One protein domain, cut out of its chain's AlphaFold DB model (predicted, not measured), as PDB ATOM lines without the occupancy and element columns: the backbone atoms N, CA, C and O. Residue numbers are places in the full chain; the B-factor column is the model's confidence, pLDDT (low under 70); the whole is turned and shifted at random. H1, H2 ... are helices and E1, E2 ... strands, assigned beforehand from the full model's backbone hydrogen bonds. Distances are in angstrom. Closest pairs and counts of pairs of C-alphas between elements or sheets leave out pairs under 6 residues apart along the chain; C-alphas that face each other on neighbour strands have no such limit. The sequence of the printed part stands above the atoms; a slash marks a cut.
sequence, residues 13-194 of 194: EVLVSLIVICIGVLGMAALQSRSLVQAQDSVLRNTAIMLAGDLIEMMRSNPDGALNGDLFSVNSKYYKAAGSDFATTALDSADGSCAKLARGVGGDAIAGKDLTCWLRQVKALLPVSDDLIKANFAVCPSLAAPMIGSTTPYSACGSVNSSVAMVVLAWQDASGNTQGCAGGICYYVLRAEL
ATOM      1  N   GLU A  13     -45.790 -21.545  52.393       88.69
ATOM      2  CA  GLU A  13     -45.142 -22.663  51.696       88.69
ATOM      3  C   GLU A  13     -44.311 -22.167  50.511       88.69
ATOM      4  O   GLU A  13     -43.178 -22.607  50.300       88.69
ATOM      5  N   VAL A  14     -44.830 -21.169  49.794       90.25
ATOM      6  CA  VAL A  14     -44.094 -20.478  48.728       90.25
ATOM      7  C   VAL A  14     -42.917 -19.697  49.314       90.25
ATOM      8  O   VAL A  14     -41.815 -19.758  48.772       90.25
ATOM      9  N   LEU A  15     -43.109 -19.020  50.451       91.31
ATOM     10  CA  LEU A  15     -42.043 -18.268  51.119       91.31
ATOM     11  C   LEU A  15     -40.906 -19.183  51.600       91.31
ATOM     12  O   LEU A  15     -39.736 -18.875  51.376       91.31
ATOM     13  N   VAL A  16     -41.233 -20.337  52.187       92.94
ATOM     14  CA  VAL A  16     -40.235 -21.343  52.585       92.94
ATOM     15  C   VAL A  16     -39.530 -21.929  51.358       92.94
ATOM     16  O   VAL A  16     -38.306 -22.042  51.362       92.94
ATOM     17  N   SER A  17     -40.265 -22.229  50.282       94.44
ATOM     18  CA  SER A  17     -39.685 -22.740  49.031       94.44
ATOM     19  C   SER A  17     -38.681 -21.756  48.420       94.44
ATOM     20  O   SER A  17     -37.587 -22.158  48.026       94.44
ATOM     21  N   LEU A  18     -39.005 -20.458  48.402       93.50
ATOM     22  CA  LEU A  18     -38.093 -19.412  47.936       93.50
ATOM     23  C   LEU A  18     -36.826 -19.334  48.793       93.50
ATOM     24  O   LEU A  18     -35.735 -19.261  48.235       93.50
ATOM     25  N   ILE A  19     -36.939 -19.418  50.122       96.19
ATOM     26  CA  ILE A  19     -35.774 -19.413  51.024       96.19
ATOM     27  C   ILE A  19     -34.855 -20.605  50.734       96.19
ATOM     28  O   ILE A  19     -33.643 -20.428  50.600       96.19
ATOM     29  N   VAL A  20     -35.416 -21.810  50.598       96.25
ATOM     30  CA  VAL A  20     -34.638 -23.022  50.297       96.25
ATOM     31  C   VAL A  20     -33.926 -22.892  48.947       96.25
ATOM     32  O   VAL A  20     -32.740 -23.205  48.852       96.25
ATOM     33  N   ILE A  21     -34.608 -22.369  47.921       95.56
ATOM     34  CA  ILE A  21     -34.012 -22.118  46.600       95.56
ATOM     35  C   ILE A  21     -32.887 -21.083  46.699       95.56
ATOM     36  O   ILE A  21     -31.805 -21.314  46.164       95.56
ATOM     37  N   CYS A  22     -33.096 -19.970  47.408       96.44
ATOM     38  CA  CYS A  22     -32.071 -18.943  47.591       96.44
ATOM     39  C   CYS A  22     -30.811 -19.512  48.262       96.44
ATOM     40  O   CYS A  22     -29.705 -19.263  47.784       96.44
ATOM     41  N   ILE A  23     -30.963 -20.319  49.318       96.56
ATOM     42  CA  ILE A  23     -29.833 -20.982  49.989       96.56
ATOM     43  C   ILE A  23     -29.139 -21.964  49.036       96.56
ATOM     44  O   ILE A  23     -27.910 -21.969  48.951       96.56
ATOM     45  N   GLY A  24     -29.906 -22.757  48.279       96.12
ATOM     46  CA  GLY A  24     -29.365 -23.699  47.298       96.12
ATOM     47  C   GLY A  24     -28.542 -23.014  46.201       96.12
ATOM     48  O   GLY A  24     -27.429 -23.449  45.899       96.12
ATOM     49  N   VAL A  25     -29.042 -21.906  45.648       95.75
ATOM     50  CA  VAL A  25     -28.353 -21.135  44.601       95.75
ATOM     51  C   VAL A  25     -27.086 -20.467  45.140       95.75
ATOM     52  O   VAL A  25     -26.043 -20.541  44.492       95.75
ATOM     53  N   LEU A  26     -27.132 -19.876  46.341       93.88
ATOM     54  CA  LEU A  26     -25.947 -19.288  46.980       93.88
ATOM     55  C   LEU A  26     -24.877 -20.348  47.278       93.88
ATOM     56  O   LEU A  26     -23.692 -20.113  47.034       93.88
ATOM     57  N   GLY A  27     -25.287 -21.533  47.739       93.94
ATOM     58  CA  GLY A  27     -24.387 -22.668  47.944       93.94
ATOM     59  C   GLY A  27     -23.712 -23.121  46.647       93.94
ATOM     60  O   GLY A  27     -22.494 -23.298  46.609       93.94
ATOM     61  N   MET A  28     -24.474 -23.242  45.556       93.50
ATOM     62  CA  MET A  28     -23.936 -23.609  44.243       93.50
ATOM     63  C   MET A  28     -22.965 -22.551  43.699       93.50
ATOM     64  O   MET A  28     -21.907 -22.908  43.184       93.50
ATOM     65  N   ALA A  29     -23.282 -21.261  43.846       90.50
ATOM     66  CA  ALA A  29     -22.413 -20.168  43.411       90.50
ATOM     67  C   ALA A  29     -21.069 -20.164  44.163       90.50
ATOM     68  O   ALA A  29     -20.012 -20.000  43.550       90.50
ATOM     69  N   ALA A  30     -21.088 -20.419  45.476       88.00
ATOM     70  CA  ALA A  30     -19.872 -20.528  46.279       88.00
ATOM     71  C   ALA A  30     -18.979 -21.701  45.832       88.00
ATOM     72  O   ALA A  30     -17.758 -21.555  45.757       88.00
ATOM     73  N   LEU A  31     -19.575 -22.851  45.497       88.81
ATOM     74  CA  LEU A  31     -18.834 -23.997  44.961       88.81
ATOM     75  C   LEU A  31     -18.255 -23.706  43.573       88.81
ATOM     76  O   LEU A  31     -17.083 -23.987  43.340       88.81
ATOM     77  N   GLN A  32     -19.034 -23.091  42.677       86.56
ATOM     78  CA  GLN A  32     -18.554 -22.706  41.344       86.56
ATOM     79  C   GLN A  32     -17.359 -21.749  41.419       86.56
ATOM     80  O   GLN A  32     -16.385 -21.936  40.695       86.56
ATOM     81  N   SER A  33     -17.388 -20.769  42.328       83.62
ATOM     82  CA  SER A  33     -16.272 -19.838  42.530       83.62
ATOM     83  C   SER A  33     -14.977 -20.557  42.926       83.62
ATOM     84  O   SER A  33     -13.927 -20.285  42.346       83.62
ATOM     85  N   ARG A  34     -15.044 -21.521  43.853       82.94
ATOM     86  CA  ARG A  34     -13.869 -22.312  44.260       82.94
ATOM     87  C   ARG A  34     -13.331 -23.175  43.121       82.94
ATOM     88  O   ARG A  34     -12.121 -23.220  42.917       82.94
ATOM     89  N   SER A  35     -14.220 -23.812  42.361       83.31
ATOM     90  CA  SER A  35     -13.831 -24.619  41.200       83.31
ATOM     91  C   SER A  35     -13.119 -23.790  40.129       83.31
ATOM     92  O   SER A  35     -12.161 -24.267  39.527       83.31
ATOM     93  N   LEU A  36     -13.550 -22.543  39.907       84.44
ATOM     94  CA  LEU A  36     -12.909 -21.640  38.950       84.44
ATOM     95  C   LEU A  36     -11.475 -21.283  39.357       84.44
ATOM     96  O   LEU A  36     -10.582 -21.346  38.516       84.44
ATOM     97  N   VAL A  37     -11.245 -20.965  40.634       82.94
ATOM     98  CA  VAL A  37      -9.895 -20.676  41.149       82.94
ATOM     99  C   VAL A  37      -8.972 -21.880  40.950       82.94
ATOM    100  O   VAL A  37      -7.892 -21.754  40.382       82.94
ATOM    101  N   GLN A  38      -9.433 -23.079  41.314       81.69
ATOM    102  CA  GLN A  38      -8.637 -24.298  41.154       81.69
ATOM    103  C   GLN A  38      -8.323 -24.618  39.681       81.69
ATOM    104  O   GLN A  38      -7.234 -25.105  39.355       81.69
ATOM    105  N   ALA A  39      -9.271 -24.351  38.779       84.88
ATOM    106  CA  ALA A  39      -9.052 -24.509  37.347       84.88
ATOM    107  C   ALA A  39      -7.986 -23.528  36.835       84.88
ATOM    108  O   ALA A  39      -7.107 -23.927  36.071       84.88
ATOM    109  N   GLN A  40      -8.017 -22.273  37.292       85.38
ATOM    110  CA  GLN A  40      -7.026 -21.264  36.928       85.38
ATOM    111  C   GLN A  40      -5.613 -21.648  37.398       85.38
ATOM    112  O   GLN A  40      -4.679 -21.610  36.595       85.38
ATOM    113  N   ASP A  41      -5.464 -22.096  38.646       85.62
ATOM    114  CA  ASP A  41      -4.178 -22.558  39.192       85.62
ATOM    115  C   ASP A  41      -3.590 -23.706  38.361       85.62
ATOM    116  O   ASP A  41      -2.395 -23.736  38.047       85.62
ATOM    117  N   SER A  42      -4.454 -24.640  37.953       88.69
ATOM    118  CA  SER A  42      -4.072 -25.780  37.118       88.69
ATOM    119  C   SER A  42      -3.567 -25.329  35.744       88.69
ATOM    120  O   SER A  42      -2.568 -25.857  35.254       88.69
ATOM    121  N   VAL A  43      -4.215 -24.326  35.142       92.25
ATOM    122  CA  VAL A  43      -3.793 -23.742  33.860       92.25
ATOM    123  C   VAL A  43      -2.424 -23.078  33.989       92.25
ATOM    124  O   VAL A  43      -1.546 -23.365  33.181       92.25
ATOM    125  N   LEU A  44      -2.204 -22.247  35.012       92.62
ATOM    126  CA  LEU A  44      -0.921 -21.560  35.214       92.62
ATOM    127  C   LEU A  44       0.230 -22.546  35.417       92.62
ATOM    128  O   LEU A  44       1.283 -22.418  34.790       92.62
ATOM    129  N   ARG A  45       0.012 -23.580  36.234       92.62
ATOM    130  CA  ARG A  45       0.995 -24.648  36.426       92.62
ATOM    131  C   ARG A  45       1.278 -25.397  35.123       92.62
ATOM    132  O   ARG A  45       2.440 -25.665  34.834       92.62
ATOM    133  N   ASN A  46       0.257 -25.714  34.329       95.81
ATOM    134  CA  ASN A  46       0.444 -26.387  33.041       95.81
ATOM    135  C   ASN A  46       1.221 -25.519  32.037       95.81
ATOM    136  O   ASN A  46       2.109 -26.007  31.343       95.81
ATOM    137  N   THR A  47       0.947 -24.216  32.014       96.81
ATOM    138  CA  THR A  47       1.713 -23.239  31.234       96.81
ATOM    139  C   THR A  47       3.178 -23.194  31.676       96.81
ATOM    140  O   THR A  47       4.066 -23.209  30.829       96.81
ATOM    141  N   ALA A  48       3.462 -23.199  32.982       96.62
ATOM    142  CA  ALA A  48       4.835 -23.247  33.485       96.62
ATOM    143  C   ALA A  48       5.555 -24.558  33.108       96.62
ATOM    144  O   ALA A  48       6.734 -24.525  32.760       96.62
ATOM    145  N   ILE A  49       4.850 -25.697  33.124       97.25
ATOM    146  CA  ILE A  49       5.381 -26.990  32.655       97.25
ATOM    147  C   ILE A  49       5.794 -26.900  31.184       97.25
ATOM    148  O   ILE A  49       6.923 -27.259  30.852       97.25
ATOM    149  N   MET A  50       4.903 -26.391  30.327       98.25
ATOM    150  CA  MET A  50       5.171 -26.188  28.901       98.25
ATOM    151  C   MET A  50       6.388 -25.280  28.697       98.25
ATOM    152  O   MET A  50       7.347 -25.693  28.060       98.25
ATOM    153  N   LEU A  51       6.401 -24.092  29.310       98.38
ATOM    154  CA  LEU A  51       7.476 -23.108  29.141       98.38
ATOM    155  C   LEU A  51       8.840 -23.625  29.613       98.38
ATOM    156  O   LEU A  51       9.861 -23.308  29.004       98.38
ATOM    157  N   ALA A  52       8.883 -24.396  30.702       98.19
ATOM    158  CA  ALA A  52      10.122 -25.010  31.172       98.19
ATOM    159  C   ALA A  52      10.599 -26.113  30.216       98.19
ATOM    160  O   ALA A  52      11.798 -26.217  29.962       98.19
ATOM    161  N   GLY A  53       9.667 -26.912  29.684       98.12
ATOM    162  CA  GLY A  53       9.946 -27.915  28.659       98.12
ATOM    163  C   GLY A  53      10.497 -27.283  27.383       98.12
ATOM    164  O   GLY A  53      11.559 -27.691  26.924       98.12
ATOM    165  N   ASP A  54       9.850 -26.228  26.885       97.38
ATOM    166  CA  ASP A  54      10.291 -25.475  25.709       97.38
ATOM    167  C   ASP A  54      11.737 -24.991  25.876       97.38
ATOM    168  O   ASP A  54      12.548 -25.142  24.969       97.38
ATOM    169  N   LEU A  55      12.098 -24.476  27.057       97.88
ATOM    170  CA  LEU A  55      13.458 -24.006  27.318       97.88
ATOM    171  C   LEU A  55      14.498 -25.142  27.301       97.88
ATOM    172  O   LEU A  55      15.607 -24.951  26.801       97.88
ATOM    173  N   ILE A  56      14.153 -26.319  27.828       97.88
ATOM    174  CA  ILE A  56      15.019 -27.507  27.766       97.88
ATOM    175  C   ILE A  56      15.193 -27.965  26.316       97.88
ATOM    176  O   ILE A  56      16.317 -28.223  25.890       97.88
ATOM    177  N   GLU A  57      14.113 -28.018  25.537       96.69
ATOM    178  CA  GLU A  57      14.184 -28.381  24.118       96.69
ATOM    179  C   GLU A  57      14.986 -27.356  23.304       96.69
ATOM    180  O   GLU A  57      15.760 -27.719  22.417       96.69
ATOM    181  N   MET A  58      14.897 -26.071  23.648       95.31
ATOM    182  CA  MET A  58      15.743 -25.031  23.061       95.31
ATOM    183  C   MET A  58      17.229 -25.273  23.357       95.31
ATOM    184  O   MET A  58      18.043 -25.173  22.444       95.31
ATOM    185  N   MET A  59      17.592 -25.666  24.582       96.50
ATOM    186  CA  MET A  59      18.975 -26.055  24.902       96.50
ATOM    187  C   MET A  59      19.430 -27.304  24.133       96.50
ATOM    188  O   MET A  59      20.549 -27.325  23.631       96.50
ATOM    189  N   ARG A  60      18.564 -28.315  23.974       95.50
ATOM    190  CA  ARG A  60      18.871 -29.537  23.203       95.50
ATOM    191  C   ARG A  60      19.022 -29.283  21.705       95.50
ATOM    192  O   ARG A  60      19.858 -29.898  21.054       95.50
ATOM    193  N   SER A  61      18.211 -28.386  21.151       95.25
ATOM    194  CA  SER A  61      18.294 -27.985  19.741       95.25
ATOM    195  C   SER A  61      19.481 -27.069  19.440       95.25
ATOM    196  O   SER A  61      19.899 -26.982  18.286       95.25
ATOM    197  N   ASN A  62      20.039 -26.413  20.461       96.06
ATOM    198  CA  ASN A  62      21.206 -25.549  20.360       96.06
ATOM    199  C   ASN A  62      22.285 -25.940  21.394       96.06
ATOM    200  O   ASN A  62      22.579 -25.160  22.312       96.06
ATOM    201  N   PRO A  63      22.893 -27.133  21.250       95.00
ATOM    202  CA  PRO A  63      23.890 -27.618  22.196       95.00
ATOM    203  C   PRO A  63      25.118 -26.703  22.241       95.00
ATOM    204  O   PRO A  63      25.659 -26.486  23.318       95.00
ATOM    205  N   ASP A  64      25.496 -26.075  21.125       94.50
ATOM    206  CA  ASP A  64      26.642 -25.157  21.054       94.50
ATOM    207  C   ASP A  64      26.477 -23.909  21.937       94.50
ATOM    208  O   ASP A  64      27.463 -23.326  22.380       94.50
ATOM    209  N   GLY A  65      25.235 -23.478  22.193       93.94
ATOM    210  CA  GLY A  65      24.938 -22.376  23.115       93.94
ATOM    211  C   GLY A  65      24.700 -22.823  24.562       93.94
ATOM    212  O   GLY A  65      24.731 -21.997  25.479       93.94
ATOM    213  N   ALA A  66      24.429 -24.112  24.791       95.88
ATOM    214  CA  ALA A  66      24.092 -24.675  26.099       95.88
ATOM    215  C   ALA A  66      25.286 -25.356  26.790       95.88
ATOM    216  O   ALA A  66      25.497 -25.189  27.996       95.88
ATOM    217  N   LEU A  67      26.071 -26.121  26.040       96.56
ATOM    218  CA  LEU A  67      27.061 -27.049  26.566       96.56
ATOM    219  C   LEU A  67      28.487 -26.500  26.455       96.56
ATOM    220  O   LEU A  67      28.826 -25.694  25.593       96.56
ATOM    221  N   ASN A  68      29.353 -26.969  27.348       95.06
ATOM    222  CA  ASN A  68      30.800 -26.872  27.203       95.06
ATOM    223  C   ASN A  68      31.372 -28.288  27.323       95.06
ATOM    224  O   ASN A  68      31.390 -28.862  28.413       95.06
ATOM    225  N   GLY A  69      31.770 -28.865  26.186       92.56
ATOM    226  CA  GLY A  69      31.906 -30.319  26.074       92.56
ATOM    227  C   GLY A  69      30.526 -30.974  26.164       92.56
ATOM    228  O   GLY A  69      29.590 -30.497  25.532       92.56
ATOM    229  N   ASP A  70      30.393 -31.999  27.002       93.12
ATOM    230  CA  ASP A  70      29.142 -32.759  27.176       93.12
ATOM    231  C   ASP A  70      28.301 -32.287  28.379       93.12
ATOM    232  O   ASP A  70      27.368 -32.963  28.805       93.12
ATOM    233  N   LEU A  71      28.662 -31.159  28.998       96.44
ATOM    234  CA  LEU A  71      28.040 -30.690  30.237       96.44
ATOM    235  C   LEU A  71      27.398 -29.319  30.053       96.44
ATOM    236  O   LEU A  71      27.984 -28.423  29.439       96.44
ATOM    237  N   PHE A  72      26.235 -29.125  30.674       97.31
ATOM    238  CA  PHE A  72      25.614 -27.814  30.788       97.31
ATOM    239  C   PHE A  72      26.547 -26.866  31.534       97.31
ATOM    240  O   PHE A  72      26.997 -27.166  32.645       97.31
ATOM    241  N   SER A  73      26.847 -25.729  30.910       95.19
ATOM    242  CA  SER A  73      27.888 -24.819  31.375       95.19
ATOM    243  C   SER A  73      27.324 -23.639  32.151       95.19
ATOM    244  O   SER A  73      26.385 -22.986  31.702       95.19
ATOM    245  N   VAL A  74      27.969 -23.267  33.260       95.25
ATOM    246  CA  VAL A  74      27.665 -22.001  33.962       95.25
ATOM    247  C   VAL A  74      28.018 -20.751  33.145       95.25
ATOM    248  O   VAL A  74      27.602 -19.653  33.493       95.25
ATOM    249  N   ASN A  75      28.762 -20.909  32.047       94.50
ATOM    250  CA  ASN A  75      29.074 -19.828  31.109       94.50
ATOM    251  C   ASN A  75      28.120 -19.785  29.900       94.50
ATOM    252  O   ASN A  75      28.292 -18.939  29.025       94.50
ATOM    253  N   SER A  76      27.143 -20.695  29.824       95.44
ATOM    254  CA  SER A  76      26.141 -20.716  28.755       95.44
ATOM    255  C   SER A  76      25.277 -19.453  28.767       95.44
ATOM    256  O   SER A  76      24.962 -18.912  29.825       95.44
ATOM    257  N   LYS A  77      24.780 -19.028  27.600       95.69
ATOM    258  CA  LYS A  77      23.732 -17.996  27.523       95.69
ATOM    259  C   LYS A  77      22.422 -18.409  28.190       95.69
ATOM    260  O   LYS A  77      21.705 -17.543  28.683       95.69
ATOM    261  N   TYR A  78      22.119 -19.706  28.220       96.88
ATOM    262  CA  TYR A  78      20.941 -20.233  28.904       96.88
ATOM    263  C   TYR A  78      21.110 -20.253  30.425       96.88
ATOM    264  O   TYR A  78      20.106 -20.311  31.130       96.88
ATOM    265  N   TYR A  79      22.342 -20.172  30.943       97.12
ATOM    266  CA  TYR A  79      22.570 -20.062  32.378       97.12
ATOM    267  C   TYR A  79      22.000 -18.746  32.917       97.12
ATOM    268  O   TYR A  79      22.266 -17.654  32.410       97.12
ATOM    269  N   LYS A  80      21.233 -18.857  33.998       96.62
ATOM    270  CA  LYS A  80      20.700 -17.735  34.756       96.62
ATOM    271  C   LYS A  80      20.756 -18.054  36.245       96.62
ATOM    272  O   LYS A  80      20.039 -18.930  36.730       96.62
ATOM    273  N   ALA A  81      21.522 -17.263  36.986       94.19
ATOM    274  CA  ALA A  81      21.482 -17.280  38.439       94.19
ATOM    275  C   ALA A  81      20.218 -16.580  38.976       94.19
ATOM    276  O   ALA A  81      19.652 -15.668  38.359       94.19
ATOM    277  N   ALA A  82      19.773 -16.972  40.169       91.81
ATOM    278  CA  ALA A  82      18.770 -16.192  40.888       91.81
ATOM    279  C   ALA A  82      19.310 -14.774  41.151       91.81
ATOM    280  O   ALA A  82      20.473 -14.597  41.513       91.81
ATOM    281  N   GLY A  83      18.482 -13.757  40.922       94.19
ATOM    282  CA  GLY A  83      18.861 -12.347  41.030       94.19
ATOM    283  C   GLY A  83      19.542 -11.749  39.791       94.19
ATOM    284  O   GLY A  83      19.692 -10.529  39.736       94.19
ATOM    285  N   SER A  84      19.918 -12.549  38.784       95.19
ATOM    286  CA  SER A  84      20.447 -12.042  37.509       95.19
ATOM    287  C   SER A  84      19.360 -11.930  36.439       95.19
ATOM    288  O   SER A  84      18.331 -12.603  36.505       95.19
ATOM    289  N   ASP A  85      19.598 -11.102  35.427       96.69
ATOM    290  CA  ASP A  85      18.776 -11.080  34.218       96.69
ATOM    291  C   ASP A  85      19.163 -12.246  33.292       96.69
ATOM    292  O   ASP A  85      20.270 -12.787  33.383       96.69
ATOM    293  N   PHE A  86      18.247 -12.662  32.417       96.88
ATOM    294  CA  PHE A  86      18.582 -13.592  31.334       96.88
ATOM    295  C   PHE A  86      19.526 -12.911  30.337       96.88
ATOM    296  O   PHE A  86      19.373 -11.723  30.050       96.88
ATOM    297  N   ALA A  87      20.459 -13.667  29.751       96.25
ATOM    298  CA  ALA A  87      21.394 -13.160  28.746       96.25
ATOM    299  C   ALA A  87      20.732 -13.010  27.358       96.25
ATOM    300  O   ALA A  87      21.136 -13.640  26.382       96.25
ATOM    301  N   THR A  88      19.685 -12.187  27.282       95.88
ATOM    302  CA  THR A  88      18.901 -11.946  26.066       95.88
ATOM    303  C   THR A  88      19.663 -11.135  25.027       95.88
ATOM    304  O   THR A  88      20.355 -10.174  25.365       95.88
ATOM    305  N   THR A  89      19.425 -11.443  23.756       95.31
ATOM    306  CA  THR A  89      19.900 -10.663  22.607       95.31
ATOM    307  C   THR A  89      18.697 -10.083  21.872       95.31
ATOM    308  O   THR A  89      17.743 -10.805  21.571       95.31
ATOM    309  N   ALA A  90      18.721  -8.780  21.584       92.56
ATOM    310  CA  ALA A  90      17.655  -8.134  20.825       92.56
ATOM    311  C   ALA A  90      17.522  -8.746  19.420       92.56
ATOM    312  O   ALA A  90      18.515  -9.138  18.809       92.56
ATOM    313  N   LEU A  91      16.286  -8.812  18.924       91.75
ATOM    314  CA  LEU A  91      16.016  -9.190  17.539       91.75
ATOM    315  C   LEU A  91      16.253  -7.982  16.636       91.75
ATOM    316  O   LEU A  91      15.818  -6.873  16.961       91.75
ATOM    317  N   ASP A  92      16.919  -8.204  15.512       88.75
ATOM    318  CA  ASP A  92      17.148  -7.196  14.483       88.75
ATOM    319  C   ASP A  92      16.123  -7.311  13.336       88.75
ATOM    320  O   ASP A  92      15.245  -8.179  13.313       88.75
ATOM    321  N   SER A  93      16.194  -6.392  12.369       86.19
ATOM    322  CA  SER A  93      15.279  -6.391  11.221       86.19
ATOM    323  C   SER A  93      15.451  -7.603  10.297       86.19
ATOM    324  O   SER A  93      14.513  -7.925   9.571       86.19
ATOM    325  N   ALA A  94      16.613  -8.267  10.310       86.56
ATOM    326  CA  ALA A  94      16.865  -9.467   9.516       86.56
ATOM    327  C   ALA A  94      16.261 -10.721  10.173       86.56
ATOM    328  O   ALA A  94      15.804 -11.615   9.462       86.56
ATOM    329  N   ASP A  95      16.178 -10.761  11.506       86.06
ATOM    330  CA  ASP A  95      15.511 -11.838  12.254       86.06
ATOM    331  C   ASP A  95      13.987 -11.854  12.055       86.06
ATOM    332  O   ASP A  95      13.330 -12.895  12.148       86.06
ATOM    333  N   GLY A  96      13.397 -10.682  11.809       88.00
ATOM    334  CA  GLY A  96      11.958 -10.514  11.648       88.00
ATOM    335  C   GLY A  96      11.186 -10.764  12.946       88.00
ATOM    336  O   GLY A  96      11.038  -9.870  13.775       88.00
ATOM    337  N   SER A  97      10.621 -11.964  13.110       90.56
ATOM    338  CA  SER A  97       9.822 -12.339  14.285       90.56
ATOM    339  C   SER A  97      10.310 -13.652  14.888       90.56
ATOM    340  O   SER A  97      10.984 -14.435  14.229       90.56
ATOM    341  N   CYS A  98       9.900 -13.956  16.120       92.50
ATOM    342  CA  CYS A  98      10.271 -15.217  16.775       92.50
ATOM    343  C   CYS A  98       9.897 -16.477  15.993       92.50
ATOM    344  O   CYS A  98      10.584 -17.493  16.101       92.50
ATOM    345  N   ALA A  99       8.836 -16.397  15.187       90.00
ATOM    346  CA  ALA A  99       8.399 -17.482  14.318       90.00
ATOM    347  C   ALA A  99       9.285 -17.646  13.069       90.00
ATOM    348  O   ALA A  99       9.295 -18.715  12.470       90.00
ATOM    349  N   LYS A 100      10.012 -16.598  12.666       90.06
ATOM    350  CA  LYS A 100      10.888 -16.583  11.483       90.06
ATOM    351  C   LYS A 100      12.379 -16.628  11.821       90.06
ATOM    352  O   LYS A 100      13.193 -16.669  10.904       90.06
ATOM    353  N   LEU A 101      12.727 -16.635  13.110       90.38
ATOM    354  CA  LEU A 101      14.111 -16.648  13.570       90.38
ATOM    355  C   LEU A 101      14.861 -17.864  13.000       90.38
ATOM    356  O   LEU A 101      14.465 -19.013  13.218       90.38
ATOM    357  N   ALA A 102      15.954 -17.602  12.284       89.44
ATOM    358  CA  ALA A 102      16.810 -18.637  11.722       89.44
ATOM    359  C   ALA A 102      17.672 -19.270  12.826       89.44
ATOM    360  O   ALA A 102      18.497 -18.595  13.432       89.44
ATOM    361  N   ARG A 103      17.496 -20.576  13.070       91.25
ATOM    362  CA  ARG A 103      18.183 -21.317  14.151       91.25
ATOM    363  C   ARG A 103      19.302 -22.244  13.681       91.25
ATOM    364  O   ARG A 103      20.008 -22.803  14.506       91.25
ATOM    365  N   GLY A 104      19.487 -22.394  12.370       84.19
ATOM    366  CA  GLY A 104      20.356 -23.430  11.792       84.19
ATOM    367  C   GLY A 104      21.853 -23.316  12.108       84.19
ATOM    368  O   GLY A 104      22.584 -24.244  11.798       84.19
ATOM    369  N   VAL A 105      22.309 -22.203  12.694       83.94
ATOM    370  CA  VAL A 105      23.721 -21.983  13.062       83.94
ATOM    371  C   VAL A 105      23.979 -22.243  14.553       83.94
ATOM    372  O   VAL A 105      25.119 -22.477  14.928       83.94
ATOM    373  N   GLY A 106      22.942 -22.214  15.400       90.12
ATOM    374  CA  GLY A 106      23.100 -22.364  16.848       90.12
ATOM    375  C   GLY A 106      24.032 -21.323  17.494       90.12
ATOM    376  O   GLY A 106      24.163 -20.186  17.031       90.12
ATOM    377  N   GLY A 107      24.651 -21.707  18.608       94.31
ATOM    378  CA  GLY A 107      25.584 -20.908  19.393       94.31
ATOM    379  C   GLY A 107      24.934 -19.816  20.247       94.31
ATOM    380  O   GLY A 107      23.709 -19.689  20.358       94.31
ATOM    381  N   ASP A 108      25.790 -18.992  20.852       95.00
ATOM    382  CA  ASP A 108      25.412 -17.963  21.827       95.00
ATOM    383  C   ASP A 108      24.484 -16.878  21.270       95.00
ATOM    384  O   ASP A 108      23.594 -16.382  21.967       95.00
ATOM    385  N   ALA A 109      24.691 -16.478  20.013       93.00
ATOM    386  CA  ALA A 109      23.880 -15.439  19.387       93.00
ATOM    387  C   ALA A 109      22.426 -15.900  19.235       93.00
ATOM    388  O   ALA A 109      21.504 -15.157  19.582       93.00
ATOM    389  N   ILE A 110      22.233 -17.140  18.771       94.56
ATOM    390  CA  ILE A 110      20.910 -17.748  18.645       94.56
ATOM    391  C   ILE A 110      20.308 -17.974  20.025       94.56
ATOM    392  O   ILE A 110      19.181 -17.544  20.234       94.56
ATOM    393  N   ALA A 111      21.070 -18.499  20.990       96.38
ATOM    394  CA  ALA A 111      20.602 -18.710  22.360       96.38
ATOM    395  C   ALA A 111      20.029 -17.433  22.997       96.38
ATOM    396  O   ALA A 111      18.925 -17.444  23.543       96.38
ATOM    397  N   GLY A 112      20.728 -16.300  22.876       95.88
ATOM    398  CA  GLY A 112      20.233 -15.027  23.400       95.88
ATOM    399  C   GLY A 112      18.967 -14.522  22.692       95.88
ATOM    400  O   GLY A 112      18.074 -13.984  23.350       95.88
ATOM    401  N   LYS A 113      18.852 -14.699  21.367       95.88
ATOM    402  CA  LYS A 113      17.649 -14.323  20.593       95.88
ATOM    403  C   LYS A 113      16.457 -15.223  20.935       95.88
ATOM    404  O   LYS A 113      15.330 -14.750  21.087       95.88
ATOM    405  N   ASP A 114      16.721 -16.506  21.124       95.88
ATOM    406  CA  ASP A 114      15.758 -17.508  21.552       95.88
ATOM    407  C   ASP A 114      15.218 -17.200  22.958       95.88
ATOM    408  O   ASP A 114      14.002 -17.180  23.154       95.88
ATOM    409  N   LEU A 115      16.082 -16.822  23.906       97.06
ATOM    410  CA  LEU A 115      15.659 -16.345  25.227       97.06
ATOM    411  C   LEU A 115      14.783 -15.090  25.152       97.06
ATOM    412  O   LEU A 115      13.812 -14.986  25.898       97.06
ATOM    413  N   THR A 116      15.067 -14.154  24.241       96.94
ATOM    414  CA  THR A 116      14.199 -12.984  24.005       96.94
ATOM    415  C   THR A 116      12.799 -13.406  23.561       96.94
ATOM    416  O   THR A 116      11.794 -12.849  24.012       96.94
ATOM    417  N   CYS A 117      12.717 -14.399  22.677       96.88
ATOM    418  CA  CYS A 117      11.454 -14.943  22.199       96.88
ATOM    419  C   CYS A 117      10.680 -15.669  23.294       96.88
ATOM    420  O   CYS A 117       9.504 -15.370  23.516       96.88
ATOM    421  N   TRP A 118      11.360 -16.559  24.007       97.38
ATOM    422  CA  TRP A 118      10.791 -17.323  25.103       97.38
ATOM    423  C   TRP A 118      10.318 -16.410  26.240       97.38
ATOM    424  O   TRP A 118       9.179 -16.523  26.683       97.38
ATOM    425  N   LEU A 119      11.104 -15.404  26.639       97.31
ATOM    426  CA  LEU A 119      10.692 -14.454  27.677       97.31
ATOM    427  C   LEU A 119       9.466 -13.633  27.294       97.31
ATOM    428  O   LEU A 119       8.653 -13.317  28.163       97.31
ATOM    429  N   ARG A 120       9.295 -13.292  26.012       96.25
ATOM    430  CA  ARG A 120       8.066 -12.632  25.558       96.25
ATOM    431  C   ARG A 120       6.851 -13.531  25.785       96.25
ATOM    432  O   ARG A 120       5.816 -13.040  26.223       96.25
ATOM    433  N   GLN A 121       6.985 -14.827  25.516       96.75
ATOM    434  CA  GLN A 121       5.927 -15.808  25.746       96.75
ATOM    435  C   GLN A 121       5.659 -16.012  27.243       96.75
ATOM    436  O   GLN A 121       4.505 -15.982  27.658       96.75
ATOM    437  N   VAL A 122       6.706 -16.112  28.068       97.88
ATOM    438  CA  VAL A 122       6.593 -16.188  29.535       97.88
ATOM    439  C   VAL A 122       5.786 -15.010  30.081       97.88
ATOM    440  O   VAL A 122       4.803 -15.220  30.787       97.88
ATOM    441  N   LYS A 123       6.151 -13.775  29.711       96.75
ATOM    442  CA  LYS A 123       5.459 -12.556  30.168       96.75
ATOM    443  C   LYS A 123       4.027 -12.435  29.641       96.75
ATOM    444  O   LYS A 123       3.223 -11.730  30.238       96.75
ATOM    445  N   ALA A 124       3.709 -13.083  28.519       96.38
ATOM    446  CA  ALA A 124       2.365 -13.078  27.947       96.38
ATOM    447  C   ALA A 124       1.440 -14.130  28.579       96.38
ATOM    448  O   ALA A 124       0.227 -13.929  28.603       96.38
ATOM    449  N   LEU A 125       1.991 -15.254  29.051       95.88
ATOM    450  CA  LEU A 125       1.205 -16.405  29.507       95.88
ATOM    451  C   LEU A 125       1.173 -16.580  31.028       95.88
ATOM    452  O   LEU A 125       0.256 -17.225  31.537       95.88
ATOM    453  N   LEU A 126       2.155 -16.042  31.755       95.62
ATOM    454  CA  LEU A 126       2.217 -16.125  33.212       95.62
ATOM    455  C   LEU A 126       2.057 -14.740  33.860       95.62
ATOM    456  O   LEU A 126       2.565 -13.750  33.333       95.62
ATOM    457  N   PRO A 127       1.402 -14.656  35.031       94.94
ATOM    458  CA  PRO A 127       1.355 -13.442  35.838       94.94
ATOM    459  C   PRO A 127       2.722 -13.208  36.496       94.94
ATOM    460  O   PRO A 127       3.000 -13.681  37.599       94.94
ATOM    461  N   VAL A 128       3.607 -12.511  35.787       96.00
ATOM    462  CA  VAL A 128       4.982 -12.236  36.219       96.00
ATOM    463  C   VAL A 128       5.353 -10.774  35.995       96.00
ATOM    464  O   VAL A 128       4.899 -10.140  35.046       96.00
ATOM    465  N   SER A 129       6.217 -10.253  36.862       95.50
ATOM    466  CA  SER A 129       6.917  -8.980  36.674       95.50
ATOM    467  C   SER A 129       8.400  -9.226  36.394       95.50
ATOM    468  O   SER A 129       8.921 -10.310  36.671       95.50
ATOM    469  N   ASP A 130       9.097  -8.215  35.878       95.50
ATOM    470  CA  ASP A 130      10.543  -8.302  35.634       95.50
ATOM    471  C   ASP A 130      11.326  -8.577  36.926       95.50
ATOM    472  O   ASP A 130      12.216  -9.427  36.935       95.50
ATOM    473  N   ASP A 131      10.918  -7.966  38.040       95.50
ATOM    474  CA  ASP A 131      11.510  -8.216  39.358       95.50
ATOM    475  C   ASP A 131      11.277  -9.657  39.831       95.50
ATOM    476  O   ASP A 131      12.189 -10.296  40.362       95.50
ATOM    477  N   LEU A 132      10.076 -10.204  39.598       94.88
ATOM    478  CA  LEU A 132       9.759 -11.590  39.943       94.88
ATOM    479  C   LEU A 132      10.618 -12.555  39.124       94.88
ATOM    480  O   LEU A 132      11.187 -13.483  39.700       94.88
ATOM    481  N   ILE A 133      10.753 -12.320  37.815       96.81
ATOM    482  CA  ILE A 133      11.604 -13.126  36.929       96.81
ATOM    483  C   ILE A 133      13.056 -13.067  37.404       96.81
ATOM    484  O   ILE A 133      13.706 -14.102  37.572       96.81
ATOM    485  N   LYS A 134      13.568 -11.863  37.662       96.69
ATOM    486  CA  LYS A 134      14.945 -11.657  38.101       96.69
ATOM    487  C   LYS A 134      15.233 -12.410  39.395       96.69
ATOM    488  O   LYS A 134      16.186 -13.188  39.433       96.69
ATOM    489  N   ALA A 135      14.390 -12.241  40.412       95.12
ATOM    490  CA  ALA A 135      14.600 -12.812  41.737       95.12
ATOM    491  C   ALA A 135      14.346 -14.327  41.815       95.12
ATOM    492  O   ALA A 135      15.071 -15.018  42.526       95.12
ATOM    493  N   ASN A 136      13.345 -14.850  41.099       95.06
ATOM    494  CA  ASN A 136      12.805 -16.189  41.370       95.06
ATOM    495  C   ASN A 136      13.034 -17.213  40.255       95.06
ATOM    496  O   ASN A 136      12.877 -18.410  40.505       95.06
ATOM    497  N   PHE A 137      13.404 -16.784  39.043       97.12
ATOM    498  CA  PHE A 137      13.736 -17.722  37.970       97.12
ATOM    499  C   PHE A 137      15.206 -18.106  38.067       97.12
ATOM    500  O   PHE A 137      16.058 -17.261  38.352       97.12
ATOM    501  N   ALA A 138      15.520 -19.357  37.758       97.12
ATOM    502  CA  ALA A 138      16.898 -19.811  37.653       97.12
ATOM    503  C   ALA A 138      17.022 -20.913  36.604       97.12
ATOM    504  O   ALA A 138      16.124 -21.737  36.449       97.12
ATOM    505  N   VAL A 139      18.142 -20.918  35.891       97.69
ATOM    506  CA  VAL A 139      18.498 -21.949  34.920       97.69
ATOM    507  C   VAL A 139      19.955 -22.289  35.156       97.69
ATOM    508  O   VAL A 139      20.830 -21.442  35.002       97.69
ATOM    509  N   CYS A 140      20.226 -23.497  35.619       97.00
ATOM    510  CA  CYS A 140      21.527 -23.814  36.189       97.00
ATOM    511  C   CYS A 140      21.841 -25.307  36.084       97.00
ATOM    512  O   CYS A 140      20.924 -26.129  36.045       97.00
ATOM    513  N   PRO A 141      23.127 -25.684  36.074       97.00
ATOM    514  CA  PRO A 141      23.511 -27.065  36.309       97.00
ATOM    515  C   PRO A 141      22.987 -27.541  37.664       97.00
ATOM    516  O   PRO A 141      22.897 -26.765  38.615       97.00
ATOM    517  N   SER A 142      22.643 -28.818  37.782       94.31
ATOM    518  CA  SER A 142      22.101 -29.370  39.021       94.31
ATOM    519  C   SER A 142      22.740 -30.706  39.369       94.31
ATOM    520  O   SER A 142      22.815 -31.611  38.545       94.31
ATOM    521  N   LEU A 143      23.161 -30.839  40.628       89.56
ATOM    522  CA  LEU A 143      23.682 -32.085  41.207       89.56
ATOM    523  C   LEU A 143      22.680 -32.736  42.172       89.56
ATOM    524  O   LEU A 143      22.716 -33.941  42.389       89.56
ATOM    525  N   ALA A 144      21.751 -31.952  42.719       90.06
ATOM    526  CA  ALA A 144      20.725 -32.407  43.647       90.06
ATOM    527  C   ALA A 144      19.377 -31.749  43.327       90.06
ATOM    528  O   ALA A 144      19.317 -30.640  42.794       90.06
ATOM    529  N   ALA A 145      18.287 -32.446  43.650       89.94
ATOM    530  CA  ALA A 145      16.950 -31.873  43.572       89.94
ATOM    531  C   ALA A 145      16.702 -30.915  44.757       89.94
ATOM    532  O   ALA A 145      17.221 -31.162  45.849       89.94
ATOM    533  N   PRO A 146      15.892 -29.856  44.582       90.81
ATOM    534  CA  PRO A 146      15.458 -29.026  45.701       90.81
ATOM    535  C   PRO A 146      14.551 -29.809  46.659       90.81
ATOM    536  O   PRO A 146      13.884 -30.770  46.269       90.81
ATOM    537  N   MET A 147      14.492 -29.370  47.919       87.69
ATOM    538  CA  MET A 147      13.577 -29.955  48.904       87.69
ATOM    539  C   MET A 147      12.115 -29.755  48.489       87.69
ATOM    540  O   MET A 147      11.729 -28.688  48.000       87.69
ATOM    541  N   ILE A 148      11.288 -30.772  48.737       83.19
ATOM    542  CA  ILE A 148       9.842 -30.705  48.506       83.19
ATOM    543  C   ILE A 148       9.257 -29.587  49.376       83.19
ATOM    544  O   ILE A 148       9.480 -29.554  50.583       83.19
ATOM    545  N   GLY A 149       8.513 -28.667  48.759       81.06
ATOM    546  CA  GLY A 149       7.901 -27.535  49.461       81.06
ATOM    547  C   GLY A 149       8.856 -26.381  49.783       81.06
ATOM    548  O   GLY A 149       8.475 -25.487  50.536       81.06
ATOM    549  N   SER A 150      10.075 -26.367  49.228       84.56
ATOM    550  CA  SER A 150      10.978 -25.220  49.363       84.56
ATOM    551  C   SER A 150      10.343 -23.938  48.815       84.56
ATOM    552  O   SER A 150       9.787 -23.925  47.717       84.56
ATOM    553  N   THR A 151      10.487 -22.843  49.560       87.44
ATOM    554  CA  THR A 151      10.096 -21.489  49.137       87.44
ATOM    555  C   THR A 151      11.157 -20.809  48.269       87.44
ATOM    556  O   THR A 151      10.918 -19.729  47.739       87.44
ATOM    557  N   THR A 152      12.329 -21.437  48.124       90.12
ATOM    558  CA  THR A 152      13.477 -20.944  47.346       90.12
ATOM    559  C   THR A 152      14.144 -22.093  46.572       90.12
ATOM    560  O   THR A 152      15.320 -22.400  46.779       90.12
ATOM    561  N   PRO A 153      13.424 -22.793  45.674       92.31
ATOM    562  CA  PRO A 153      13.954 -23.976  44.984       92.31
ATOM    563  C   PRO A 153      15.204 -23.692  44.135       92.31
ATOM    564  O   PRO A 153      16.039 -24.576  43.956       92.31
ATOM    565  N   TYR A 154      15.381 -22.452  43.674       92.00
ATOM    566  CA  TYR A 154      16.580 -21.995  42.966       92.00
ATOM    567  C   TYR A 154      17.865 -22.050  43.810       92.00
ATOM    568  O   TYR A 154      18.954 -22.023  43.249       92.00
ATOM    569  N   SER A 155      17.780 -22.175  45.140       91.31
ATOM    570  CA  SER A 155      18.958 -22.378  46.004       91.31
ATOM    571  C   SER A 155      19.666 -23.717  45.762       91.31
ATOM    572  O   SER A 155      20.841 -23.850  46.084       91.31
ATOM    573  N   ALA A 156      18.984 -24.692  45.146       92.00
ATOM    574  CA  ALA A 156      19.578 -25.961  44.723       92.00
ATOM    575  C   ALA A 156      20.369 -25.854  43.403       92.00
ATOM    576  O   ALA A 156      20.855 -26.867  42.891       92.00
ATOM    577  N   CYS A 157      20.482 -24.651  42.827       91.06
ATOM    578  CA  CYS A 157      21.292 -24.423  41.641       91.06
ATOM    579  C   CYS A 157      22.773 -24.687  41.902       91.06
ATOM    580  O   CYS A 157      23.369 -24.137  42.824       91.06
ATOM    581  N   GLY A 158      23.373 -25.503  41.040       89.56
ATOM    582  CA  GLY A 158      24.804 -25.746  41.019       89.56
ATOM    583  C   GLY A 158      25.571 -24.594  40.376       89.56
ATOM    584  O   GLY A 158      25.066 -23.868  39.518       89.56
ATOM    585  N   SER A 159      26.827 -24.458  40.792       90.06
ATOM    586  CA  SER A 159      27.815 -23.518  40.249       90.06
ATOM    587  C   SER A 159      28.924 -24.213  39.450       90.06
ATOM    588  O   SER A 159      29.907 -23.583  39.071       90.06
ATOM    589  N   VAL A 160      28.771 -25.514  39.194       93.38
ATOM    590  CA  VAL A 160      29.704 -26.343  38.426       93.38
ATOM    591  C   VAL A 160      28.959 -27.026  37.290       93.38
ATOM    592  O   VAL A 160      27.785 -27.355  37.445       93.38
ATOM    593  N   ASN A 161      29.635 -27.244  36.165       96.31
ATOM    594  CA  ASN A 161      29.025 -27.866  34.993       96.31
ATOM    595  C   ASN A 161      28.496 -29.276  35.322       96.31
ATOM    596  O   ASN A 161      29.120 -30.016  36.084       96.31
ATOM    597  N   SER A 162      27.345 -29.642  34.756       96.19
ATOM    598  CA  SER A 162      26.655 -30.919  35.006       96.19
ATOM    599  C   SER A 162      25.905 -31.366  33.754       96.19
ATOM    600  O   SER A 162      25.484 -30.523  32.970       96.19
ATOM    601  N   SER A 163      25.690 -32.670  33.576       94.44
ATOM    602  CA  SER A 163      24.834 -33.197  32.502       94.44
ATOM    603  C   SER A 163      23.358 -32.849  32.718       94.44
ATOM    604  O   SER A 163      22.577 -32.818  31.774       94.44
ATOM    605  N   VAL A 164      22.967 -32.557  33.964       95.56
ATOM    606  CA  VAL A 164      21.595 -32.193  34.327       95.56
ATOM    607  C   VAL A 164      21.454 -30.676  34.398       95.56
ATOM    608  O   VAL A 164      22.075 -30.024  35.244       95.56
ATOM    609  N   ALA A 165      20.558 -30.128  33.583       96.75
ATOM    610  CA  ALA A 165      20.062 -28.767  33.708       96.75
ATOM    611  C   ALA A 165      18.813 -28.728  34.600       96.75
ATOM    612  O   ALA A 165      17.951 -29.609  34.556       96.75
ATOM    613  N   MET A 166      18.706 -27.683  35.415       97.12
ATOM    614  CA  MET A 166      17.526 -27.368  36.208       97.12
ATOM    615  C   MET A 166      16.965 -26.020  35.777       97.12
ATOM    616  O   MET A 166      17.684 -25.024  35.768       97.12
ATOM    617  N   VAL A 167      15.671 -25.999  35.475       97.56
ATOM    618  CA  VAL A 167      14.890 -24.800  35.173       97.56
ATOM    619  C   VAL A 167      13.899 -24.585  36.307       97.56
ATOM    620  O   VAL A 167      13.089 -25.459  36.619       97.56
ATOM    621  N   VAL A 168      13.965 -23.412  36.924       96.75
ATOM    622  CA  VAL A 168      13.050 -22.946  37.963       96.75
ATOM    623  C   VAL A 168      12.270 -21.772  37.397       96.75
ATOM    624  O   VAL A 168      12.856 -20.738  37.076       96.75
ATOM    625  N   LEU A 169      10.955 -21.937  37.289       96.56
ATOM    626  CA  LEU A 169      10.025 -20.874  36.926       96.56
ATOM    627  C   LEU A 169       9.153 -20.530  38.126       96.56
ATOM    628  O   LEU A 169       8.851 -21.390  38.959       96.56
ATOM    629  N   ALA A 170       8.722 -19.277  38.182       95.12
ATOM    630  CA  ALA A 170       7.822 -18.788  39.208       95.12
ATOM    631  C   ALA A 170       6.700 -17.944  38.600       95.12
ATOM    632  O   ALA A 170       6.846 -17.378  37.519       95.12
ATOM    633  N   TRP A 171       5.574 -17.844  39.291       94.81
ATOM    634  CA  TRP A 171       4.507 -16.917  38.922       94.81
ATOM    635  C   TRP A 171       3.768 -16.438  40.160       94.81
ATOM    636  O   TRP A 171       3.799 -17.086  41.209       94.81
ATOM    637  N   GLN A 172       3.129 -15.280  40.036       92.38
ATOM    638  CA  GLN A 172       2.328 -14.714  41.104       92.38
ATOM    639  C   GLN A 172       0.933 -15.335  41.098       92.38
ATOM    640  O   GLN A 172       0.251 -15.343  40.076       92.38
ATOM    641  N   ASP A 173       0.495 -15.820  42.250       87.12
ATOM    642  CA  ASP A 173      -0.878 -16.249  42.464       87.12
ATOM    643  C   ASP A 173      -1.580 -15.282  43.423       87.12
ATOM    644  O   ASP A 173      -1.162 -15.073  44.564       87.12
ATOM    645  N   ALA A 174      -2.645 -14.657  42.924       74.31
ATOM    646  CA  ALA A 174      -3.458 -13.692  43.655       74.31
ATOM    647  C   ALA A 174      -4.678 -14.336  44.337       74.31
ATOM    648  O   ALA A 174      -5.432 -13.641  45.015       74.31
ATOM    649  N   SER A 175      -4.890 -15.646  44.174       73.56
ATOM    650  CA  SER A 175      -6.055 -16.358  44.709       73.56
ATOM    651  C   SER A 175      -6.044 -16.520  46.237       73.56
ATOM    652  O   SER A 175      -7.057 -16.894  46.832       73.56
ATOM    653  N   GLY A 176      -4.908 -16.234  46.886       66.44
ATOM    654  CA  GLY A 176      -4.709 -16.460  48.318       66.44
ATOM    655  C   GLY A 176      -4.505 -17.937  48.675       66.44
ATOM    656  O   GLY A 176      -4.559 -18.292  49.854       66.44
ATOM    657  N   ASN A 177      -4.272 -18.800  47.682       66.88
ATOM    658  CA  ASN A 177      -3.978 -20.208  47.884       66.88
ATOM    659  C   ASN A 177      -2.589 -20.391  48.522       66.88
ATOM    660  O   ASN A 177      -1.549 -20.235  47.890       66.88
ATOM    661  N   THR A 178      -2.556 -20.752  49.807       64.88
ATOM    662  CA  THR A 178      -1.304 -21.066  50.516       64.88
ATOM    663  C   THR A 178      -0.837 -22.507  50.286       64.88
ATOM    664  O   THR A 178       0.263 -22.874  50.700       64.88
ATOM    665  N   GLN A 179      -1.660 -23.356  49.661       64.25
ATOM    666  CA  GLN A 179      -1.314 -24.739  49.338       64.25
ATOM    667  C   GLN A 179      -0.538 -24.783  48.020       64.25
ATOM    668  O   GLN A 179      -1.095 -24.889  46.935       64.25
ATOM    669  N   GLY A 180       0.790 -24.727  48.139       67.12
ATOM    670  CA  GLY A 180       1.726 -24.862  47.017       67.12
ATOM    671  C   GLY A 180       2.349 -23.550  46.539       67.12
ATOM    672  O   GLY A 180       3.322 -23.600  45.787       67.12
ATOM    673  N   CYS A 181       1.850 -22.405  47.017       80.69
ATOM    674  CA  CYS A 181       2.354 -21.075  46.679       80.69
ATOM    675  C   CYS A 181       2.640 -20.281  47.961       80.69
ATOM    676  O   CYS A 181       1.783 -19.601  48.526       80.69
ATOM    677  N   ALA A 182       3.861 -20.417  48.478       72.69
ATOM    678  CA  ALA A 182       4.265 -19.724  49.695       72.69
ATOM    679  C   ALA A 182       4.438 -18.224  49.413       72.69
ATOM    680  O   ALA A 182       5.192 -17.834  48.524       72.69
ATOM    681  N   GLY A 183       3.738 -17.377  50.172       77.06
ATOM    682  CA  GLY A 183       3.814 -15.922  50.003       77.06
ATOM    683  C   GLY A 183       3.199 -15.403  48.697       77.06
ATOM    684  O   GLY A 183       3.584 -14.329  48.245       77.06
ATOM    685  N   GLY A 184       2.279 -16.154  48.077       86.94
ATOM    686  CA  GLY A 184       1.645 -15.769  46.808       86.94
ATOM    687  C   GLY A 184       2.544 -15.953  45.581       86.94
ATOM    688  O   GLY A 184       2.226 -15.442  44.509       86.94
ATOM    689  N   ILE A 185       3.666 -16.667  45.726       90.56
ATOM    690  CA  ILE A 185       4.535 -17.062  44.616       90.56
ATOM    691  C   ILE A 185       4.515 -18.581  44.509       90.56
ATOM    692  O   ILE A 185       4.829 -19.302  45.460       90.56
ATOM    693  N   CYS A 186       4.143 -19.063  43.334       92.06
ATOM    694  CA  CYS A 186       4.176 -20.472  42.991       92.06
ATOM    695  C   CYS A 186       5.461 -20.787  42.233       92.06
ATOM    696  O   CYS A 186       5.939 -19.962  41.455       92.06
ATOM    697  N   TYR A 187       5.976 -22.003  42.407       92.75
ATOM    698  CA  TYR A 187       7.165 -22.474  41.706       92.75
ATOM    699  C   TYR A 187       6.887 -23.747  40.918       92.75
ATOM    700  O   TYR A 187       6.154 -24.641  41.356       92.75
ATOM    701  N   TYR A 188       7.560 -23.856  39.779       94.12
ATOM    702  CA  TYR A 188       7.721 -25.099  39.047       94.12
ATOM    703  C   TYR A 188       9.207 -25.350  38.794       94.12
ATOM    704  O   TYR A 188       9.945 -24.436  38.427       94.12
ATOM    705  N   VAL A 189       9.639 -26.591  39.015       94.94
ATOM    706  CA  VAL A 189      11.026 -27.018  38.833       94.94
ATOM    707  C   VAL A 189      11.043 -28.189  37.870       94.94
ATOM    708  O   VAL A 189      10.394 -29.205  38.118       94.94
ATOM    709  N   LEU A 190      11.828 -28.057  36.808       96.38
ATOM    710  CA  LEU A 190      12.132 -29.125  35.869       96.38
ATOM    711  C   LEU A 190      13.625 -29.431  35.946       96.38
ATOM    712  O   LEU A 190      14.445 -28.520  35.886       96.38
ATOM    713  N   ARG A 191      13.976 -30.711  36.077       96.38
ATOM    714  CA  ARG A 191      15.351 -31.202  35.940       96.38
ATOM    715  C   ARG A 191      15.383 -32.155  34.758       96.38
ATOM    716  O   ARG A 191      14.546 -33.054  34.701       96.38
ATOM    717  N   ALA A 192      16.316 -31.959  33.840       96.56
ATOM    718  CA  ALA A 192      16.481 -32.827  32.684       96.56
ATOM    719  C   ALA A 192      17.960 -32.945  32.309       96.56
ATOM    720  O   ALA A 192      18.725 -32.005  32.510       96.56
ATOM    721  N   GLU A 193      18.343 -34.094  31.766       95.00
ATOM    722  CA  GLU A 193      19.651 -34.270  31.128       95.00
ATOM    723  C   GLU A 193      19.648 -33.598  29.752       95.00
ATOM    724  O   GLU A 193      18.638 -33.668  29.043       95.00
ATOM    725  N   LEU A 194      20.736 -32.910  29.409       90.81
ATOM    726  CA  LEU A 194      20.919 -32.269  28.105       90.81
ATOM    727  C   LEU A 194      21.700 -33.157  27.142       90.81
ATOM    728  O   LEU A 194      22.638 -33.840  27.604       90.81
TER     729      LEU A 194
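What this domain is: This is residues 13 to 194 of the 194 residues of the protein "Type IV pilus modification protein PilV" of Pseudomonas oryzihabitans (UniProt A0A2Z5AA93). A small three-stranded antiparallel sheet has one very long helix, H1, crossing one of its faces with its last part, while residues 13 to 33 of H1 stick out from the body as a free arm that makes much of the length. H3 runs back beside the end of H1, the short helix H5 covers the opposite face of the sheet, and long loops fill out the body. The printed part has 182 residues, with five named helices and three named strands in the order H1 H2 H3 H4 E1 H5 E2 E3; the sheet's order is E1 E2 E3, and the class is mixed, helices and strands. The whole is loose, with a radius of gyration of the C-alphas of 21.2 A, and spans 81 by 40 by 25 A.

Where its parts are: In the sheet, E1 is residues 138 to 141, E2 residues 164 to 172, 26.9 A long, and E3 residues 185 to 193, 26.6 A long, ending with C-alpha 193 at (19.651, -34.270, 31.128). H1, residues 13 to 61, begins with C-alpha 13 at (-45.142, -22.663, 51.696) and is 71.2 A long. H2 is residues 63 to 66, H3 residues 107 to 125, 26.8 A long, H4 residues 130 to 136, and H5 residues 153 to 156.

How they stand to each other: E2 is the inner strand. E1 and E2 are antiparallel at 168 degrees, with N 140 and O 166 3.0 A apart, within hydrogen-bond range. E2 and E3 form a hairpin, antiparallel at 164 degrees, with N 167 and O 190 at 2.8 A. H1 is on the sheet at a height of 9.0 A, over E2 and E3, slantwise to the strands at 33 degrees to E2 on the local plane; its closest C-alphas to E2 are Ala 52 and Val 167, 6.2 A. H5, on the opposite face, is over E2 at a height of 7.7 A, with the C-alphas of Tyr 154 and Val 168 closest at 6.2 A. H4 is on the sheet, only just over E2, with 3 C-alphas falling on it; the closest C-alphas are Asn 136 and Ala 170, 6.0 A. With residues 44 to 59 alone H1 touches H3, at a shallow tilt of 4 degrees, opposite ways, the closest C-alphas being Leu 51 and Val 122, 7.0 A. H2 touches H3 at Gly 65 and Gly 107, their closest C-alphas, 4.1 A. In H1, H3 and H4 every O i to N i+4 pair is within hydrogen-bond range; H2 and H5 are too short for such a pair.

The domain as a whole: The farthest C-alphas, Glu 13 and Gly 69, are 81.6 A apart. Without the free stretch, the body spans 49 by 36 by 22 A. The printed part has no cut. The links H2 to H3, E1 to H5 and E2 to E3 are long. Mean pLDDT of the printed part is 92.0; residues 176 to 180 are under 70.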